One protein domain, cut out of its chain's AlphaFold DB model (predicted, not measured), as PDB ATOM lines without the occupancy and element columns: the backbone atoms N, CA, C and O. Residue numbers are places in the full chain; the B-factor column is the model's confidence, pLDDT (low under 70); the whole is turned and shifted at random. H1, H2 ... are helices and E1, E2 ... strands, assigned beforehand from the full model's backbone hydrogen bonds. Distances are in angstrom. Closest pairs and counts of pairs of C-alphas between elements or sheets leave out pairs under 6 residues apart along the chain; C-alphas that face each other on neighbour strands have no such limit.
ATOM      1  N   LEU A  22       7.868  12.287 229.876       98.19
ATOM      2  CA  LEU A  22       8.547  11.751 228.703       98.19
ATOM      3  C   LEU A  22       8.064  10.329 228.446       98.19
ATOM      4  O   LEU A  22       8.276   9.440 229.268       98.19
ATOM      5  N   THR A  23       7.459  10.110 227.285       98.44
ATOM      6  CA  THR A  23       7.115   8.778 226.787       98.44
ATOM      7  C   THR A  23       8.016   8.435 225.613       98.44
ATOM      8  O   THR A  23       8.245   9.262 224.730       98.44
ATOM      9  N   ILE A  24       8.517   7.205 225.584       98.56
ATOM     10  CA  ILE A  24       9.312   6.684 224.472       98.56
ATOM     11  C   ILE A  24       8.551   5.529 223.830       98.56
ATOM     12  O   ILE A  24       8.047   4.661 224.543       98.56
ATOM     13  N   VAL A  25       8.484   5.518 222.499       98.50
ATOM     14  CA  VAL A  25       7.913   4.435 221.683       98.50
ATOM     15  C   VAL A  25       9.007   3.875 220.783       98.50
ATOM     16  O   VAL A  25       9.703   4.640 220.123       98.50
ATOM     17  N   ASN A  26       9.162   2.556 220.717       98.44
ATOM     18  CA  ASN A  26      10.077   1.943 219.756       98.44
ATOM     19  C   ASN A  26       9.409   1.825 218.372       98.44
ATOM     20  O   ASN A  26       8.473   1.047 218.202       98.44
ATOM     21  N   GLY A  27       9.908   2.567 217.383       97.25
ATOM     22  CA  GLY A  27       9.526   2.450 215.972       97.25
ATOM     23  C   GLY A  27      10.610   1.838 215.076       97.25
ATOM     24  O   GLY A  27      10.508   1.956 213.854       97.25
ATOM     25  N   VAL A  28      11.657   1.240 215.652       96.25
ATOM     26  CA  VAL A  28      12.739   0.580 214.912       96.25
ATOM     27  C   VAL A  28      12.266  -0.770 214.405       96.25
ATOM     28  O   VAL A  28      12.042  -1.692 215.181       96.25
ATOM     29  N   ASN A  29      12.079  -0.879 213.096       92.31
ATOM     30  CA  ASN A  29      11.350  -1.978 212.468       92.31
ATOM     31  C   ASN A  29      12.215  -3.161 212.027       92.31
ATOM     32  O   ASN A  29      11.684  -4.133 211.491       92.31
ATOM     33  N   ASP A  30      13.528  -3.110 212.233       90.81
ATOM     34  CA  ASP A  30      14.470  -4.187 211.912       90.81
ATOM     35  C   ASP A  30      14.962  -4.975 213.132       90.81
ATOM     36  O   ASP A  30      15.840  -5.827 213.019       90.81
ATOM     37  N   TYR A  31      14.372  -4.732 214.304       92.81
ATOM     38  CA  TYR A  31      14.655  -5.488 215.520       92.81
ATOM     39  C   TYR A  31      13.437  -5.575 216.430       92.81
ATOM     40  O   TYR A  31      12.700  -4.606 216.599       92.81
ATOM     41  N   ASP A  32      13.268  -6.728 217.079       94.25
ATOM     42  CA  ASP A  32      12.145  -6.978 217.993       94.25
ATOM     43  C   ASP A  32      12.157  -6.063 219.218       94.25
ATOM     44  O   ASP A  32      11.107  -5.806 219.805       94.25
ATOM     45  N   ALA A  33      13.330  -5.573 219.615       96.62
ATOM     46  CA  ALA A  33      13.487  -4.653 220.724       96.62
ATOM     47  C   ALA A  33      14.728  -3.774 220.562       96.62
ATOM     48  O   ALA A  33      15.696  -4.138 219.891       96.62
ATOM     49  N   ILE A  34      14.708  -2.628 221.241       97.75
ATOM     50  CA  ILE A  34      15.842  -1.706 221.314       97.75
ATOM     51  C   ILE A  34      16.174  -1.333 222.754       97.75
ATOM     52  O   ILE A  34      15.363  -1.463 223.673       97.75
ATOM     53  N   ARG A  35      17.358  -0.757 222.928       98.38
ATOM     54  CA  ARG A  35      17.667   0.134 224.045       98.38
ATOM     55  C   ARG A  35      18.163   1.478 223.527       98.38
ATOM     56  O   ARG A  35      18.494   1.625 222.356       98.38
ATOM     57  N   LEU A  36      18.213   2.459 224.411       98.62
ATOM     58  CA  LEU A  36      18.606   3.828 224.133       98.62
ATOM     59  C   LEU A  36      19.685   4.279 225.108       98.62
ATOM     60  O   LEU A  36      19.618   3.994 226.299       98.62
ATOM     61  N   CYS A  37      20.653   5.027 224.606       98.56
ATOM     62  CA  CYS A  37      21.649   5.719 225.410       98.56
ATOM     63  C   CYS A  37      21.487   7.227 225.237       98.56
ATOM     64  O   CYS A  37      21.538   7.732 224.117       98.56
ATOM     65  N   PHE A  38      21.319   7.939 226.349       98.38
ATOM     66  CA  PHE A  38      21.146   9.391 226.391       98.38
ATOM     67  C   PHE A  38      22.432  10.041 226.880       98.38
ATOM     68  O   PHE A  38      22.675  10.118 228.080       98.38
ATOM     69  N   VAL A  39      23.286  10.460 225.950       98.38
ATOM     70  CA  VAL A  39      24.651  10.910 226.251       98.38
ATOM     71  C   VAL A  39      24.711  12.441 226.228       98.38
ATOM     72  O   VAL A  39      24.183  13.026 225.277       98.38
ATOM     73  N   PRO A  40      25.342  13.101 227.220       98.25
ATOM     74  CA  PRO A  40      25.578  14.544 227.171       98.25
ATOM     75  C   PRO A  40      26.273  14.953 225.870       98.25
ATOM     76  O   PRO A  40      27.194  14.282 225.413       98.25
ATOM     77  N   TYR A  41      25.852  16.056 225.268       97.50
ATOM     78  CA  TYR A  41      26.411  16.582 224.027       97.50
ATOM     79  C   TYR A  41      26.950  18.006 224.256       97.50
ATOM     80  O   TYR A  41      26.286  18.784 224.943       97.50
ATOM     81  N   PRO A  42      28.117  18.383 223.690       96.12
ATOM     82  CA  PRO A  42      28.958  17.618 222.759       96.12
ATOM     83  C   PRO A  42      29.989  16.678 223.397       96.12
ATOM     84  O   PRO A  42      30.553  15.854 222.682       96.12
ATOM     85  N   ASP A  43      30.223  16.777 224.705       93.38
ATOM     86  CA  ASP A  43      31.437  16.227 225.329       93.38
ATOM     87  C   ASP A  43      31.262  14.852 226.000       93.38
ATOM     88  O   ASP A  43      32.223  14.294 226.528       93.38
ATOM     89  N   GLY A  44      30.050  14.295 226.025       93.38
ATOM     90  CA  GLY A  44      29.790  13.008 226.665       93.38
ATOM     91  C   GLY A  44      30.264  11.822 225.823       93.38
ATOM     92  O   GLY A  44      29.951  11.713 224.639       93.38
ATOM     93  N   ASP A  45      30.956  10.884 226.465       93.62
ATOM     94  CA  ASP A  45      31.388   9.604 225.883       93.62
ATOM     95  C   ASP A  45      30.434   8.436 226.209       93.62
ATOM     96  O   ASP A  45      30.542   7.348 225.643       93.62
ATOM     97  N   GLY A  46      29.475   8.655 227.112       96.19
ATOM     98  CA  GLY A  46      28.536   7.639 227.578       96.19
ATOM     99  C   GLY A  46      29.074   6.749 228.704       96.19
ATOM    100  O   GLY A  46      28.430   5.752 229.034       96.19
ATOM    101  N   ALA A  47      30.226   7.058 229.308       96.81
ATOM    102  CA  ALA A  47      30.829   6.229 230.355       96.81
ATOM    103  C   ALA A  47      30.000   6.211 231.650       96.81
ATOM    104  O   ALA A  47      29.947   5.194 232.341       96.81
ATOM    105  N   ALA A  48      29.311   7.313 231.961       96.31
ATOM    106  CA  ALA A  48      28.424   7.417 233.122       96.31
ATOM    107  C   ALA A  48      26.993   6.927 232.838       96.31
ATOM    108  O   ALA A  48      26.201   6.751 233.763       96.31
ATOM    109  N   GLN A  49      26.643   6.711 231.570       97.38
ATOM    110  CA  GLN A  49      25.290   6.384 231.146       97.38
ATOM    111  C   GLN A  49      25.106   4.871 231.039       97.38
ATOM    112  O   GLN A  49      25.969   4.137 230.548       97.38
ATOM    113  N   LYS A  50      23.939   4.400 231.476       97.88
ATOM    114  CA  LYS A  50      23.475   3.029 231.252       97.88
ATOM    115  C   LYS A  50      22.379   3.035 230.184       97.88
ATOM    116  O   LYS A  50      21.620   4.002 230.109       97.88
ATOM    117  N   PRO A  51      22.282   1.980 229.360       98.19
ATOM    118  CA  PRO A  51      21.226   1.885 228.365       98.19
ATOM    119  C   PRO A  51      19.849   1.773 229.039       98.19
ATOM    120  O   PRO A  51      19.687   1.073 230.040       98.19
ATOM    121  N   TRP A  52      18.856   2.442 228.459       98.44
ATOM    122  CA  TRP A  52      17.458   2.427 228.874       98.44
ATOM    123  C   TRP A  52      16.577   1.695 227.838       98.44
ATOM    124  O   TRP A  52      16.772   1.885 226.642       98.44
ATOM    125  N   PRO A  53      15.578   0.899 228.246       98.06
ATOM    126  CA  PRO A  53      15.336   0.516 229.624       98.06
ATOM    127  C   PRO A  53      16.422  -0.446 230.129       98.06
ATOM    128  O   PRO A  53      17.118  -1.095 229.349       98.06
ATOM    129  N   SER A  54      16.576  -0.522 231.451       95.62
ATOM    130  CA  SER A  54      17.590  -1.372 232.087       95.62
ATOM    131  C   SER A  54      17.269  -2.869 231.999       95.62
ATOM    132  O   SER A  54      18.162  -3.702 232.170       95.62
ATOM    133  N   ASP A  55      16.010  -3.227 231.727       95.44
ATOM    134  CA  ASP A  55      15.585  -4.617 231.599       95.44
ATOM    135  C   ASP A  55      16.218  -5.309 230.384       95.44
ATOM    136  O   ASP A  55      16.452  -4.703 229.338       95.44
ATOM    137  N   ALA A  56      16.538  -6.599 230.543       94.19
ATOM    138  CA  ALA A  56      17.223  -7.426 229.544       94.19
ATOM    139  C   ALA A  56      16.504  -7.484 228.188       94.19
ATOM    140  O   ALA A  56      17.170  -7.567 227.162       94.19
ATOM    141  N   ALA A  57      15.170  -7.425 228.198       96.06
ATOM    142  CA  ALA A  57      14.350  -7.530 226.997       96.06
ATOM    143  C   ALA A  57      14.393  -6.258 226.137       96.06
ATOM    144  O   ALA A  57      14.208  -6.342 224.929       96.06
ATOM    145  N   GLY A  58      14.667  -5.097 226.737       97.50
ATOM    146  CA  GLY A  58      14.618  -3.819 226.043       97.50
ATOM    147  C   GLY A  58      13.185  -3.322 225.846       97.50
ATOM    148  O   GLY A  58      12.220  -3.815 226.433       97.50
ATOM    149  N   LEU A  59      13.039  -2.294 225.015       97.88
ATOM    150  CA  LEU A  59      11.741  -1.789 224.591       97.88
ATOM    151  C   LEU A  59      11.323  -2.511 223.306       97.88
ATOM    152  O   LEU A  59      11.905  -2.262 222.251       97.88
ATOM    153  N   ALA A  60      10.329  -3.396 223.404       97.50
ATOM    154  CA  ALA A  60       9.802  -4.152 222.267       97.50
ATOM    155  C   ALA A  60       9.287  -3.235 221.141       97.50
ATOM    156  O   ALA A  60       8.890  -2.102 221.412       97.50
ATOM    157  N   PHE A  61       9.287  -3.707 219.893       96.69
ATOM    158  CA  PHE A  61       8.740  -2.987 218.740       96.69
ATOM    159  C   PHE A  61       7.284  -2.572 218.973       96.69
ATOM    160  O   PHE A  61       6.488  -3.358 219.479       96.69
ATOM    161  N   ALA A  62       6.952  -1.322 218.637       96.94
ATOM    162  CA  ALA A  62       5.691  -0.647 218.968       96.94
ATOM    163  C   ALA A  62       5.360  -0.574 220.474       96.94
ATOM    164  O   ALA A  62       4.366   0.039 220.860       96.94
ATOM    165  N   GLY A  63       6.209  -1.130 221.335       97.56
ATOM    166  CA  GLY A  63       6.135  -0.973 222.773       97.56
ATOM    167  C   GLY A  63       6.438   0.464 223.171       97.56
ATOM    168  O   GLY A  63       7.240   1.166 222.542       97.56
ATOM    169  N   SER A  64       5.808   0.904 224.255       97.81
ATOM    170  CA  SER A  64       6.040   2.229 224.814       97.81
ATOM    171  C   SER A  64       6.237   2.195 226.319       97.81
ATOM    172  O   SER A  64       5.758   1.295 227.012       97.81
ATOM    173  N   ARG A  65       6.976   3.176 226.835       97.94
ATOM    174  CA  ARG A  65       7.199   3.319 228.272       97.94
ATOM    175  C   ARG A  65       7.395   4.779 228.650       97.94
ATOM    176  O   ARG A  65       8.063   5.536 227.948       97.94
ATOM    177  N   VAL A  66       6.815   5.142 229.786       97.62
ATOM    178  CA  VAL A  66       7.020   6.440 230.427       97.62
ATOM    179  C   VAL A  66       8.349   6.400 231.173       97.62
ATOM    180  O   VAL A  66       8.620   5.465 231.930       97.62
ATOM    181  N   VAL A  67       9.188   7.403 230.956       97.81
ATOM    182  CA  VAL A  67      10.436   7.592 231.692       97.81
ATOM    183  C   VAL A  67      10.105   8.301 232.997       97.81
ATOM    184  O   VAL A  67       9.689   9.458 232.992       97.81
ATOM    185  N   SER A  68      10.279   7.603 234.119       95.62
ATOM    186  CA  SER A  68      10.024   8.164 235.443       95.62
ATOM    187  C   SER A  68      11.005   7.607 236.483       95.62
ATOM    188  O   SER A  68      11.073   6.382 236.625       95.62
ATOM    189  N   PRO A  69      11.734   8.474 237.211       96.44
ATOM    190  CA  PRO A  69      11.878   9.912 236.960       96.44
ATOM    191  C   PRO A  69      12.747  10.181 235.712       96.44
ATOM    192  O   PRO A  69      13.627   9.396 235.366       96.44
ATOM    193  N   ILE A  70      12.522  11.311 235.033       97.00
ATOM    194  CA  ILE A  70      13.295  11.697 233.832       97.00
ATOM    195  C   ILE A  70      14.788  11.854 234.155       97.00
ATOM    196  O   ILE A  70      15.631  11.412 233.377       97.00
ATOM    197  N   ALA A  71      15.112  12.420 235.320       96.56
ATOM    198  CA  ALA A  71      16.484  12.701 235.743       96.56
ATOM    199  C   ALA A  71      17.359  11.448 235.948       96.56
ATOM    200  O   ALA A  71      18.582  11.561 235.902       96.56
ATOM    201  N   ASP A  72      16.762  10.263 236.124       96.94
ATOM    202  CA  ASP A  72      17.516   9.005 236.250       96.94
ATOM    203  C   ASP A  72      18.035   8.496 234.895       96.94
ATOM    204  O   ASP A  72      18.913   7.634 234.840       96.94
ATOM    205  N   VAL A  73      17.474   9.001 233.794       97.25
ATOM    206  CA  VAL A  73      17.736   8.511 232.433       97.25
ATOM    207  C   VAL A  73      18.332   9.600 231.550       97.25
ATOM    208  O   VAL A  73      19.220   9.317 230.749       97.25
ATOM    209  N   ILE A  74      17.859  10.838 231.695       97.75
ATOM    210  CA  ILE A  74      18.266  11.985 230.886       97.75
ATOM    211  C   ILE A  74      19.218  12.872 231.703       97.75
ATOM    212  O   ILE A  74      18.792  13.435 232.721       97.75
ATOM    213  N   PRO A  75      20.483  13.038 231.269       96.81
ATOM    214  CA  PRO A  75      21.415  13.966 231.901       96.81
ATOM    215  C   PRO A  75      20.837  15.385 231.968       96.81
ATOM    216  O   PRO A  75      20.272  15.875 230.996       96.81
ATOM    217  N   GLN A  76      20.971  16.032 233.124       95.75
ATOM    218  CA  GLN A  76      20.456  17.383 233.353       95.75
ATOM    219  C   GLN A  76      21.492  18.443 232.958       95.75
ATOM    220  O   GLN A  76      22.696  18.212 233.083       95.75
ATOM    221  N   GLY A  77      21.029  19.623 232.537       94.94
ATOM    222  CA  GLY A  77      21.889  20.788 232.290       94.94
ATOM    223  C   GLY A  77      22.765  20.723 231.032       94.94
ATOM    224  O   GLY A  77      23.647  21.566 230.872       94.94
ATOM    225  N   SER A  78      22.544  19.755 230.141       96.81
ATOM    226  CA  SER A  78      23.232  19.649 228.852       96.81
ATOM    227  C   SER A  78      22.276  19.199 227.755       96.81
ATOM    228  O   SER A  78      21.311  18.486 228.026       96.81
ATOM    229  N   ASP A  79      22.603  19.527 226.509       98.25
ATOM    230  CA  ASP A  79      21.983  18.878 225.359       98.25
ATOM    231  C   ASP A  79      22.288  17.376 225.375       98.25
ATOM    232  O   ASP A  79      23.287  16.926 225.944       98.25
ATOM    233  N   VAL A  80      21.423  16.580 224.753       98.25
ATOM    234  CA  VAL A  80      21.498  15.119 224.818       98.25
ATOM    235  C   VAL A  80      21.490  14.531 223.420       98.25
ATOM    236  O   VAL A  80      20.541  14.711 222.656       98.25
ATOM    237  N   ARG A  81      22.523  13.756 223.086       98.31
ATOM    238  CA  ARG A  81      22.518  12.894 221.903       98.31
ATOM    239  C   ARG A  81      21.948  11.533 222.273       98.31
ATOM    240  O   ARG A  81      22.521  10.798 223.080       98.31
ATOM    241  N   THR A  82      20.840  11.179 221.635       98.19
ATOM    242  CA  THR A  82      20.262   9.839 221.771       98.19
ATOM    243  C   THR A  82      20.991   8.878 220.836       98.19
ATOM    244  O   THR A  82      21.237   9.213 219.682       98.19
ATOM    245  N   HIS A  83      21.323   7.686 221.311       98.06
ATOM    246  CA  HIS A  83      21.826   6.586 220.491       98.06
ATOM    247  C   HIS A  83      20.870   5.413 220.625       98.06
ATOM    248  O   HIS A  83      20.514   5.047 221.746       98.06
ATOM    249  N   VAL A  84      20.473   4.823 219.505       97.88
ATOM    250  CA  VAL A  84      19.713   3.574 219.513       97.88
ATOM    251  C   VAL A  84      20.659   2.389 219.489       97.88
ATOM    252  O   VAL A  84      21.662   2.410 218.780       97.88
ATOM    253  N   ILE A  85      20.341   1.377 220.291       97.19
ATOM    254  CA  ILE A  85      21.064   0.115 220.398       97.19
ATOM    255  C   ILE A  85      20.096  -1.007 220.046       97.19
ATOM    256  O   ILE A  85      19.031  -1.115 220.658       97.19
ATOM    257  N   ALA A  86      20.474  -1.850 219.096       95.56
ATOM    258  CA  ALA A  86      19.647  -2.954 218.627       95.56
ATOM    259  C   ALA A  86      20.474  -4.232 218.402       95.56
ATOM    260  O   ALA A  86      21.705  -4.212 218.517       95.56
ATOM    261  N   GLY A  87      19.796  -5.342 218.103       93.25
ATOM    262  CA  GLY A  87      20.407  -6.659 217.926       93.25
ATOM    263  C   GLY A  87      20.395  -7.527 219.185       93.25
ATOM    264  O   GLY A  87      19.393  -7.595 219.889       93.25
ATOM    265  N   ASP A  88      21.485  -8.236 219.464       93.88
ATOM    266  CA  ASP A  88      21.635  -9.130 220.607       93.88
ATOM    267  C   ASP A  88      21.843  -8.333 221.901       93.88
ATOM    268  O   ASP A  88      22.960  -8.120 222.386       93.88
ATOM    269  N   LEU A  89      20.723  -7.900 222.481       95.75
ATOM    270  CA  LEU A  89      20.693  -7.131 223.724       95.75
ATOM    271  C   LEU A  89      21.235  -7.920 224.932       95.75
ATOM    272  O   LEU A  89      21.560  -7.323 225.963       95.75
ATOM    273  N   SER A  90      21.398  -9.244 224.830       95.38
ATOM    274  CA  SER A  90      21.991 -10.041 225.910       95.38
ATOM    275  C   SER A  90      23.490  -9.758 226.074       95.38
ATOM    276  O   SER A  90      23.997  -9.737 227.201       95.38
ATOM    277  N   LYS A  91      24.188  -9.417 224.979       95.00
ATOM    278  CA  LYS A  91      25.626  -9.088 224.975       95.00
ATOM    279  C   LYS A  91      25.954  -7.777 225.694       95.00
ATOM    280  O   LYS A  91      27.111  -7.551 226.053       95.00
ATOM    281  N   ILE A  92      24.958  -6.920 225.926       95.81
ATOM    282  CA  ILE A  92      25.134  -5.599 226.550       95.81
ATOM    283  C   ILE A  92      24.700  -5.543 228.021       95.81
ATOM    284  O   ILE A  92      24.632  -4.466 228.616       95.81
ATOM    285  N   SER A  93      24.389  -6.688 228.632       96.12
ATOM    286  CA  SER A  93      23.991  -6.740 230.041       96.12
ATOM    287  C   SER A  93      25.097  -6.206 230.963       96.12
ATOM    288  O   SER A  93      26.259  -6.590 230.848       96.12
ATOM    289  N   GLY A  94      24.738  -5.290 231.868       96.19
ATOM    290  CA  GLY A  94      25.659  -4.663 232.829       96.19
ATOM    291  C   GLY A  94      26.575  -3.567 232.265       96.19
ATOM    292  O   GLY A  94      27.190  -2.841 233.052       96.19
ATOM    293  N   LYS A  95      26.633  -3.384 230.942       97.69
ATOM    294  CA  LYS A  95      27.564  -2.453 230.286       97.69
ATOM    295  C   LYS A  95      27.115  -0.993 230.341       97.69
ATOM    296  O   LYS A  95      25.931  -0.699 230.512       97.69
ATOM    297  N   THR A  96      28.064  -0.067 230.270       98.12
ATOM    298  CA  THR A  96      27.823   1.368 230.030       98.12
ATOM    299  C   THR A  96      27.583   1.632 228.549       98.12
ATOM    300  O   THR A  96      27.876   0.792 227.698       98.12
ATOM    301  N   CYS A  97      27.056   2.808 228.222       98.00
ATOM    302  CA  CYS A  97      26.899   3.223 226.832       98.00
ATOM    303  C   CYS A  97      28.253   3.277 226.106       98.00
ATOM    304  O   CYS A  97      28.352   2.758 225.000       98.00
ATOM    305  N   ALA A  98      29.306   3.786 226.756       97.50
ATOM    306  CA  ALA A  98      30.658   3.808 226.190       97.50
ATOM    307  C   ALA A  98      31.179   2.402 225.831       97.50
ATOM    308  O   ALA A  98      31.646   2.182 224.715       97.50
ATOM    309  N   GLU A  99      31.034   1.426 226.738       97.00
ATOM    310  CA  GLU A  99      31.452   0.035 226.489       97.00
ATOM    311  C   GLU A  99      30.677  -0.595 225.319       97.00
ATOM    312  O   GLU A  99      31.230  -1.368 224.537       97.00
ATOM    313  N   ILE A 100      29.390  -0.264 225.174       96.12
ATOM    314  CA  ILE A 100      28.554  -0.741 224.062       96.12
ATOM    315  C   ILE A 100      29.009  -0.115 222.738       96.12
ATOM    316  O   ILE A 100      29.060  -0.805 221.718       96.12
ATOM    317  N   PHE A 101      29.367   1.168 222.740       94.81
ATOM    318  CA  PHE A 101      29.864   1.857 221.548       94.81
ATOM    319  C   PHE A 101      31.201   1.274 221.075       94.81
ATOM    320  O   PHE A 101      31.397   1.080 219.875       94.81
ATOM    321  N   GLU A 102      32.095   0.923 222.001       93.94
ATOM    322  CA  GLU A 102      33.354   0.232 221.692       93.94
ATOM    323  C   GLU A 102      33.115  -1.170 221.099       93.94
ATOM    324  O   GLU A 102      33.739  -1.563 220.109       93.94
ATOM    325  N   MET A 103      32.150  -1.922 221.635       92.50
ATOM    326  CA  MET A 103      31.761  -3.219 221.064       92.50
ATOM    327  C   MET A 103      31.203  -3.095 219.641       92.50
ATOM    328  O   MET A 103      31.502  -3.925 218.779       92.50
ATOM    329  N   ALA A 104      30.401  -2.066 219.375       90.12
ATOM    330  CA  ALA A 104      29.828  -1.836 218.050       90.12
ATOM    331  C   ALA A 104      30.877  -1.357 217.027       90.12
ATOM    332  O   ALA A 104      30.781  -1.687 215.846       90.12
ATOM    333  N   SER A 105      31.905  -0.616 217.458       86.56
ATOM    334  CA  SER A 105      32.953  -0.107 216.561       86.56
ATOM    335  C   SER A 105      33.985  -1.171 216.171       86.56
ATOM    336  O   SER A 105      34.386  -1.252 215.009       86.56
ATOM    337  N   THR A 106      34.380  -2.035 217.112       80.12
ATOM    338  CA  THR A 106      35.365  -3.117 216.888       80.12
ATOM    339  C   THR A 106      34.887  -4.180 215.907       80.12
ATOM    340  O   THR A 106      35.683  -4.899 215.306       80.12
ATOM    341  N   THR A 107      33.581  -4.259 215.712       67.81
ATOM    342  CA  THR A 107      32.935  -5.254 214.872       67.81
ATOM    343  C   THR A 107      32.549  -4.711 213.509       67.81
ATOM    344  O   THR A 107      31.667  -5.255 212.872       67.81
ATOM    345  N   GLY A 108      33.180  -3.636 213.028       57.84
ATOM    346  CA  GLY A 108      32.994  -3.164 211.651       57.84
ATOM    347  C   GLY A 108      31.571  -2.703 211.302       57.84
ATOM    348  O   GLY A 108      31.319  -2.386 210.144       57.84
ATOM    349  N   GLY A 109      30.659  -2.609 212.278       53.66
ATOM    350  CA  GLY A 109      29.279  -2.137 212.108       53.66
ATOM    351  C   GLY A 109      29.158  -0.616 211.985       53.66
ATOM    352  O   GLY A 109      28.086  -0.054 212.196       53.66
ATOM    353  N   ALA A 110      30.257   0.080 211.692       48.22
ATOM    354  CA  ALA A 110      30.280   1.527 211.664       48.22
ATOM    355  C   ALA A 110      29.646   2.058 210.369       48.22
ATOM    356  O   ALA A 110      30.330   2.286 209.371       48.22
ATOM    357  N   GLY A 111      28.357   2.395 210.448       46.78
ATOM    358  CA  GLY A 111      27.751   3.504 209.704       46.78
ATOM    359  C   GLY A 111      28.367   4.850 210.116       46.78
ATOM    360  O   GLY A 111      27.671   5.772 210.538       46.78
ATOM    361  N   GLY A 112      29.698   4.946 210.070       45.75
ATOM    362  CA  GLY A 112      30.455   6.145 210.381       45.75
ATOM    363  C   GLY A 112      30.192   7.201 209.318       45.75
ATOM    364  O   GLY A 112      30.855   7.232 208.283       45.75
ATOM    365  N   PHE A 113      29.238   8.091 209.583       44.69
ATOM    366  CA  PHE A 113      29.089   9.351 208.862       44.69
ATOM    367  C   PHE A 113      30.322  10.226 209.133       44.69
ATOM    368  O   PHE A 113      30.335  11.049 210.044       44.69
ATOM    369  N   VAL A 130      25.367  -6.639 217.701       91.94
ATOM    370  CA  VAL A 130      24.939  -5.397 218.375       91.94
ATOM    371  C   VAL A 130      25.224  -4.213 217.464       91.94
ATOM    372  O   VAL A 130      26.351  -4.043 217.003       91.94
ATOM    373  N   TYR A 131      24.211  -3.380 217.255       92.25
ATOM    374  CA  TYR A 131      24.259  -2.232 216.356       92.25
ATOM    375  C   TYR A 131      23.952  -0.960 217.129       92.25
ATOM    376  O   TYR A 131      23.068  -0.955 217.987       92.25
ATOM    377  N   VAL A 132      24.679   0.114 216.820       93.88
ATOM    378  CA  VAL A 132      24.500   1.422 217.449       93.88
ATOM    379  C   VAL A 132      24.403   2.486 216.371       93.88
ATOM    380  O   VAL A 132      25.304   2.609 215.546       93.88
ATOM    381  N   ALA A 133      23.344   3.292 216.417       94.19
ATOM    382  CA  ALA A 133      23.192   4.444 215.539       94.19
ATOM    383  C   ALA A 133      22.942   5.720 216.360       94.19
ATOM    384  O   ALA A 133      22.065   5.728 217.234       94.19
ATOM    385  N   PRO A 134      23.696   6.807 216.116       96.00
ATOM    386  CA  PRO A 134      23.403   8.099 216.718       96.00
ATOM    387  C   PRO A 134      22.138   8.694 216.090       96.00
ATOM    388  O   PRO A 134      21.924   8.605 214.884       96.00
ATOM    389  N   LEU A 135      21.319   9.340 216.912       97.00
ATOM    390  CA  LEU A 135      20.129  10.076 216.500       97.00
ATOM    391  C   LEU A 135      20.332  11.587 216.704       97.00
ATOM    392  O   LEU A 135      21.408  12.047 217.099       97.00
ATOM    393  N   ALA A 136      19.284  12.368 216.429       95.75
ATOM    394  CA  ALA A 136      19.295  13.814 216.622       95.75
ATOM    395  C   ALA A 136      19.632  14.209 218.075       95.75
ATOM    396  O   ALA A 136      19.296  13.507 219.034       95.75
ATOM    397  N   VAL A 137      20.292  15.362 218.216       98.12
ATOM    398  CA  VAL A 137      20.554  15.994 219.513       98.12
ATOM    399  C   VAL A 137      19.292  16.727 219.961       98.12
ATOM    400  O   VAL A 137      18.705  17.485 219.190       98.12
ATOM    401  N   LEU A 138      18.884  16.489 221.202       98.19
ATOM    402  CA  LEU A 138      17.770  17.162 221.853       98.19
ATOM    403  C   LEU A 138      18.319  18.254 222.778       98.19
ATOM    404  O   LEU A 138      19.191  17.942 223.593       98.19
ATOM    405  N   PRO A 139      17.824  19.499 222.680       98.25
ATOM    406  CA  PRO A 139      18.196  20.549 223.619       98.25
ATOM    407  C   PRO A 139      17.823  20.172 225.056       98.25
ATOM    408  O   PRO A 139      16.755  19.603 225.277       98.25
ATOM    409  N   GLY A 140      18.682  20.468 226.033       96.81
ATOM    410  CA  GLY A 140      18.435  20.076 227.432       96.81
ATOM    411  C   GLY A 140      17.168  20.703 228.035       96.81
ATOM    412  O   GLY A 140      16.445  20.057 228.794       96.81
ATOM    413  N   ASP A 141      16.847  21.934 227.630       97.25
ATOM    414  CA  ASP A 141      15.714  22.723 228.132       97.25
ATOM    415  C   ASP A 141      14.339  22.102 227.827       97.25
ATOM    416  O   ASP A 141      13.365  22.351 228.546       97.25
ATOM    417  N   VAL A 142      14.234  21.234 226.813       96.69
ATOM    418  CA  VAL A 142      12.967  20.559 226.497       96.69
ATOM    419  C   VAL A 142      12.513  19.661 227.645       96.69
ATOM    420  O   VAL A 142      11.310  19.563 227.886       96.69
ATOM    421  N   PHE A 143      13.447  19.061 228.391       97.00
ATOM    422  CA  PHE A 143      13.160  18.156 229.511       97.00
ATOM    423  C   PHE A 143      12.780  18.891 230.804       97.00
ATOM    424  O   PHE A 143      12.238  18.284 231.727       97.00
ATOM    425  N   GLU A 144      13.000  20.203 230.854       94.69
ATOM    426  CA  GLU A 144      12.614  21.074 231.970       94.69
ATOM    427  C   GLU A 144      11.309  21.836 231.678       94.69
ATOM    428  O   GLU A 144      10.726  22.465 232.560       94.69
ATOM    429  N   SER A 145      10.818  21.763 230.438       92.44
ATOM    430  CA  SER A 145       9.581  22.422 230.027       92.44
ATOM    431  C   SER A 145       8.345  21.643 230.487       92.44
ATOM    432  O   SER A 145       8.289  20.438 230.279       92.44
ATOM    433  N   GLU A 146       7.330  22.324 231.042       96.00
ATOM    434  CA  GLU A 146       6.035  21.768 231.502       96.00
ATOM    435  C   GLU A 146       5.191  21.141 230.364       96.00
ATOM    436  O   GLU A 146       4.076  21.564 230.050       96.00
ATOM    437  N   ARG A 147       5.735  20.128 229.691       96.38
ATOM    438  CA  ARG A 147       5.239  19.543 228.447       96.38
ATOM    439  C   ARG A 147       5.162  18.032 228.550       96.38
ATOM    440  O   ARG A 147       5.898  17.386 229.291       96.38
ATOM    441  N   SER A 148       4.267  17.461 227.757       98.00
ATOM    442  CA  SER A 148       4.241  16.023 227.532       98.00
ATOM    443  C   SER A 148       5.029  15.705 226.273       98.00
ATOM    444  O   SER A 148       4.627  16.089 225.178       98.00
ATOM    445  N   LEU A 149       6.184  15.078 226.431       98.25
ATOM    446  CA  LEU A 149       7.135  14.786 225.370       98.25
ATOM    447  C   LEU A 149       6.955  13.354 224.877       98.25
ATOM    448  O   LEU A 149       6.755  12.425 225.663       98.25
ATOM    449  N   LEU A 150       7.091  13.178 223.569       98.56
ATOM    450  CA  LEU A 150       7.149  11.881 222.915       98.56
ATOM    451  C   LEU A 150       8.442  11.779 222.110       98.56
ATOM    452  O   LEU A 150       8.712  12.641 221.270       98.56
ATOM    453  N   LEU A 151       9.194  10.703 222.336       98.62
ATOM    454  CA  LEU A 151      10.336  10.311 221.514       98.62
ATOM    455  C   LEU A 151      10.044   8.985 220.810       98.62
ATOM    456  O   LEU A 151       9.642   8.012 221.447       98.62
ATOM    457  N   VAL A 152      10.273   8.942 219.501       98.56
ATOM    458  CA  VAL A 152      10.100   7.739 218.679       98.56
ATOM    459  C   VAL A 152      11.342   7.554 217.804       98.56
ATOM    460  O   VAL A 152      11.420   8.157 216.730       98.56
ATOM    461  N   PRO A 153      12.354   6.782 218.243       98.38
ATOM    462  CA  PRO A 153      13.339   6.226 217.320       98.38
ATOM    463  C   PRO A 153      12.610   5.370 216.277       98.38
ATOM    464  O   PRO A 153      11.889   4.444 216.647       98.38
ATOM    465  N   ALA A 154      12.755   5.690 214.993       97.12
ATOM    466  CA  ALA A 154      11.994   5.049 213.924       97.12
ATOM    467  C   ALA A 154      12.812   4.854 212.647       97.12
ATOM    468  O   ALA A 154      13.629   5.708 212.299       97.12
ATOM    469  N   GLY A 155      12.549   3.759 211.932       94.81
ATOM    470  CA  GLY A 155      13.301   3.327 210.746       94.81
ATOM    471  C   GLY A 155      14.245   2.165 211.051       94.81
ATOM    472  O   GLY A 155      14.177   1.582 212.128       94.81
ATOM    473  N   CYS A 156      15.133   1.836 210.112       94.00
ATOM    474  CA  CYS A 156      16.001   0.664 210.234       94.00
ATOM    475  C   CYS A 156      17.425   1.053 210.632       94.00
ATOM    476  O   CYS A 156      18.005   1.992 210.078       94.00
ATOM    477  N   VAL A 157      17.991   0.315 211.586       92.56
ATOM    478  CA  VAL A 157      19.361   0.471 212.103       92.56
ATOM    479  C   VAL A 157      20.399  -0.231 211.209       92.56
ATOM    480  O   VAL A 157      21.590   0.038 211.341       92.56
ATOM    481  N   GLY A 158      19.969  -1.068 210.260       84.81
ATOM    482  CA  GLY A 158      20.850  -1.799 209.337       84.81
ATOM    483  C   GLY A 158      20.975  -3.284 209.677       84.81
ATOM    484  O   GLY A 158      22.004  -3.898 209.398       84.81
ATOM    485  N   GLY A 159      19.972  -3.843 210.355       72.25
ATOM    486  CA  GLY A 159      19.991  -5.213 210.840       72.25
ATOM    487  C   GLY A 159      19.755  -6.293 209.791       72.25
ATOM    488  O   GLY A 159      19.243  -6.026 208.705       72.25
ATOM    489  N   PRO A 160      20.082  -7.556 210.124       68.31
ATOM    490  CA  PRO A 160      19.951  -8.686 209.209       68.31
ATOM    491  C   PRO A 160      18.499  -9.159 209.025       68.31
ATOM    492  O   PRO A 160      18.268 -10.089 208.261       68.31
ATOM    493  N   SER A 161      17.518  -8.592 209.740       63.12
ATOM    494  CA  SER A 161      16.125  -9.062 209.696       63.12
ATOM    495  C   SER A 161      15.393  -8.694 208.404       63.12
ATOM    496  O   SER A 161      14.322  -9.235 208.144       63.12
ATOM    497  N   HIS A 162      15.952  -7.779 207.609       59.56
ATOM    498  CA  HIS A 162      15.446  -7.419 206.291       59.56
ATOM    499  C   HIS A 162      16.569  -7.648 205.291       59.56
ATOM    500  O   HIS A 162      17.428  -6.801 205.112       59.56
ATOM    501  N   THR A 163      16.615  -8.844 204.707       63.44
ATOM    502  CA  THR A 163      17.475  -9.164 203.551       63.44
ATOM    503  C   THR A 163      16.652  -9.347 202.276       63.44
ATOM    504  O   THR A 163      17.160  -9.820 201.260       63.44
ATOM    505  N   ASP A 164      15.351  -9.060 202.349       69.25
ATOM    506  CA  ASP A 164      14.432  -9.128 201.219       69.25
ATOM    507  C   ASP A 164      14.574  -7.847 200.376       69.25
ATOM    508  O   ASP A 164      14.631  -6.761 200.950       69.25
ATOM    509  N   PRO A 165      14.583  -7.918 199.032       70.31
ATOM    510  CA  PRO A 165      14.555  -6.731 198.170       70.31
ATOM    511  C   PRO A 165      13.441  -5.712 198.493       70.31
ATOM    512  O   PRO A 165      13.556  -4.535 198.144       70.31
ATOM    513  N   ALA A 166      12.365  -6.141 199.155       75.62
ATOM    514  CA  ALA A 166      11.281  -5.299 199.653       75.62
ATOM    515  C   ALA A 166      11.624  -4.506 200.931       75.62
ATOM    516  O   ALA A 166      10.789  -3.731 201.392       75.62
ATOM    517  N   GLU A 167      12.835  -4.625 201.488       79.94
ATOM    518  CA  GLU A 167      13.290  -3.892 202.684       79.94
ATOM    519  C   GLU A 167      13.078  -2.378 202.573       79.94
ATOM    520  O   GLU A 167      12.725  -1.721 203.548       79.94
ATOM    521  N   THR A 168      13.198  -1.815 201.371       86.44
ATOM    522  CA  THR A 168      12.984  -0.381 201.122       86.44
ATOM    523  C   THR A 168      11.536   0.062 201.353       86.44
ATOM    524  O   THR A 168      11.299   1.235 201.643       86.44
ATOM    525  N   LEU A 169      10.562  -0.854 201.296       86.12
ATOM    526  CA  LEU A 169       9.157  -0.577 201.625       86.12
ATOM    527  C   LEU A 169       8.924  -0.456 203.134       86.12
ATOM    528  O   LEU A 169       7.983   0.209 203.554       86.12
ATOM    529  N   ALA A 170       9.773  -1.086 203.947       86.50
ATOM    530  CA  ALA A 170       9.713  -1.018 205.404       86.50
ATOM    531  C   ALA A 170      10.657   0.063 205.951       86.50
ATOM    532  O   ALA A 170      10.276   0.887 206.783       86.50
ATOM    533  N   CYS A 171      11.896   0.075 205.473       90.00
ATOM    534  CA  CYS A 171      12.982   0.919 205.952       90.00
ATOM    535  C   CYS A 171      13.070   2.272 205.229       90.00
ATOM    536  O   CYS A 171      13.757   3.177 205.698       90.00
ATOM    537  N   GLY A 172      12.373   2.434 204.107       90.12
ATOM    538  CA  GLY A 172      12.401   3.631 203.272       90.12
ATOM    539  C   GLY A 172      13.383   3.525 202.108       90.12
ATOM    540  O   GLY A 172      14.336   2.750 202.122       90.12
ATOM    541  N   ALA A 173      13.148   4.338 201.076       89.81
ATOM    542  CA  ALA A 173      13.841   4.236 199.789       89.81
ATOM    543  C   ALA A 173      15.363   4.482 199.846       89.81
ATOM    544  O   ALA A 173      16.078   4.080 198.935       89.81
ATOM    545  N   ALA A 174      15.854   5.154 200.892       89.88
ATOM    546  CA  ALA A 174      17.277   5.436 201.088       89.88
ATOM    547  C   ALA A 174      18.018   4.346 201.887       89.88
ATOM    548  O   ALA A 174      19.213   4.488 202.147       89.88
ATOM    549  N   TYR A 175      17.318   3.290 202.312       89.50
ATOM    550  CA  TYR A 175      17.895   2.252 203.155       89.50
ATOM    551  C   TYR A 175      18.871   1.354 202.402       89.50
ATOM    552  O   TYR A 175      18.613   0.899 201.290       89.50
ATOM    553  N   SER A 176      19.982   1.066 203.072       85.19
ATOM    554  CA  SER A 176      20.794  -0.128 202.855       85.19
ATOM    555  C   SER A 176      21.417  -0.538 204.192       85.19
ATOM    556  O   SER A 176      21.536   0.312 205.079       85.19
ATOM    557  N   PRO A 177      21.924  -1.772 204.339       81.44
ATOM    558  CA  PRO A 177      22.639  -2.174 205.553       81.44
ATOM    559  C   PRO A 177      23.812  -1.245 205.927       81.44
ATOM    560  O   PRO A 177      24.100  -1.043 207.100       81.44
ATOM    561  N   SER A 178      24.474  -0.632 204.937       81.38
ATOM    562  CA  SER A 178      25.558   0.345 205.148       81.38
ATOM    563  C   SER A 178      25.093   1.795 205.329       81.38
ATOM    564  O   SER A 178      25.900   2.660 205.659       81.38
ATOM    565  N   SER A 179      23.819   2.083 205.067       86.94
ATOM    566  CA  SER A 179      23.215   3.414 205.163       86.94
ATOM    567  C   SER A 179      21.857   3.286 205.858       86.94
ATOM    568  O   SER A 179      20.822   3.279 205.181       86.94
ATOM    569  N   PRO A 180      21.852   3.135 207.194       90.88
ATOM    570  CA  PRO A 180      20.622   3.000 207.957       90.88
ATOM    571  C   PRO A 180      19.749   4.249 207.828       90.88
ATOM    572  O   PRO A 180      20.235   5.356 207.594       90.88
ATOM    573  N   THR A 181      18.444   4.068 208.003       94.44
ATOM    574  CA  THR A 181      17.434   5.136 207.906       94.44
ATOM    575  C   THR A 181      16.833   5.503 209.253       94.44
ATOM    576  O   THR A 181      15.909   6.318 209.315       94.44
ATOM    577  N   VAL A 182      17.332   4.904 210.337       95.62
ATOM    578  CA  VAL A 182      16.860   5.216 211.678       95.62
ATOM    579  C   VAL A 182      17.042   6.704 211.983       95.62
ATOM    580  O   VAL A 182      18.093   7.304 211.763       95.62
ATOM    581  N   SER A 183      15.979   7.311 212.482       97.06
ATOM    582  CA  SER A 183      15.904   8.720 212.852       97.06
ATOM    583  C   SER A 183      15.107   8.867 214.144       97.06
ATOM    584  O   SER A 183      14.636   7.880 214.713       97.06
ATOM    585  N   LEU A 184      14.979  10.096 214.641       98.12
ATOM    586  CA  LEU A 184      14.240  10.389 215.862       98.12
ATOM    587  C   LEU A 184      13.103  11.356 215.571       98.12
ATOM    588  O   LEU A 184      13.338  12.492 215.163       98.12
ATOM    589  N   VAL A 185      11.880  10.926 215.862       98.50
ATOM    590  CA  VAL A 185      10.746  11.833 216.025       98.50
ATOM    591  C   VAL A 185      10.737  12.316 217.471       98.50
ATOM    592  O   VAL A 185      10.668  11.504 218.391       98.50
ATOM    593  N   ALA A 186      10.802  13.630 217.673       98.06
ATOM    594  CA  ALA A 186      10.741  14.259 218.988       98.06
ATOM    595  C   ALA A 186       9.738  15.413 218.960       98.06
ATOM    596  O   ALA A 186       9.906  16.370 218.203       98.06
ATOM    597  N   LEU A 187       8.672  15.318 219.754       98.25
ATOM    598  CA  LEU A 187       7.581  16.294 219.729       98.25
ATOM    599  C   LEU A 187       6.848  16.403 221.066       98.25
ATOM    600  O   LEU A 187       6.973  15.547 221.939       98.25
ATOM    601  N   GLY A 188       6.054  17.467 221.205       97.88
ATOM    602  CA  GLY A 188       5.103  17.631 222.303       97.88
ATOM    603  C   GLY A 188       3.708  17.110 221.941       97.88
ATOM    604  O   GLY A 188       3.187  17.437 220.867       97.88
ATOM    605  N   MET A 189       3.109  16.345 222.850       98.31
ATOM    606  CA  MET A 189       1.716  15.891 222.814       98.31
ATOM    607  C   MET A 189       0.802  16.918 223.495       98.31
ATOM    608  O   MET A 189       1.214  17.593 224.438       98.31
TER     609      MET A 189
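AT A GLANCE: This is residues 22 to 113 and 130 to 189 of the 322 residues of an uncharacterized protein of Polyangiaceae bacterium (UniProt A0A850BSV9). Two strongly twisted sheets lie face to face as a sandwich with crossed strands: E3, E1, E6 and E7 make one, and E2, E4 and E5 the other. H2 covers the other face of the three-stranded sheet, with H1 near it, while short H3 and H4 lie toward opposite ends of the longest axis. The printed part has 152 residues, in the order E1 E2 E3 E4 H1 H2 E5 H3 E6 H4 E7; its class is mixed, helices and strands, with under half of the residues in named elements. The four-stranded sheet, order E3 E1 E6 E7, is mixed; the other, order E2 E4 E5, is antiparallel. The whole is compact, with a radius of gyration of the C-alphas of 14.7 A and spans of 44 by 33 by 28 A.

IN THESE COORDINATES: In the larger sheet, E3 is residues 64 to 67, E1 22 to 25, E6 148 to 155 (22.9 A) and E7 183 to 189 (18.8 A). C-alpha 22 is at (8.547, 11.751, 228.703) and C-alpha 189 at (1.716, 15.891, 222.814). E2 is residues 33 to 41 (25.1 A), E4 79 to 87 (26.6 A) and E5 130 to 138 (23.9 A). H1 is residues 89 to 92, H2 97 to 106 (14.5 A), H3 140 to 144 and H4 167 to 171.

HOW THE PARTS SIT: E1 and E6 are parallel, with N 23 and O 149 2.9 A apart. E3 and E1 are antiparallel (N 67 and O 22, 2.8 A), as are E6 and E7 (N 152 and O 185, 2.8 A). The facing parts of the two sheets are 9.9 A apart centre to centre, their strands at 44 degrees. E2 and E4 are antiparallel (N 35 and O 85, 2.8 A), as are E4 and E5 (N 135 and O 82, 2.8 A). H2 is on this sheet, making two layers, a helix on one face of a sheet, at a height of 8.5 A; its closest C-alphas to E5 are Ala 104 and Tyr 131, 5.8 A. H1 is on the same face, at a height of 8.4 A. H3 only grazes both sheets; H4 is on neither, and the closest C-alphas of E6 and H4 are Gly 155 and Cys 171, 5.4 A. Every O i to N i+4 pair is within hydrogen-bond range in H2 and H4; H3 has 0 of 1, but 2 of 2 O i to N i+3 pairs, and H1 is too short for an i+4 pair.

THE WHOLE: The C-alphas farthest apart, Glu 146 and Pro 165, are 44.7 A apart. Residues 114 to 129 are not printed, and C-alphas 113 and 130 are 18.0 A apart across this cut. The links E2 to E3, E3 to E4, E6 to H4 and H4 to E7 are long. The pLDDT is under 70 at residues 107 to 113 and 160 to 164.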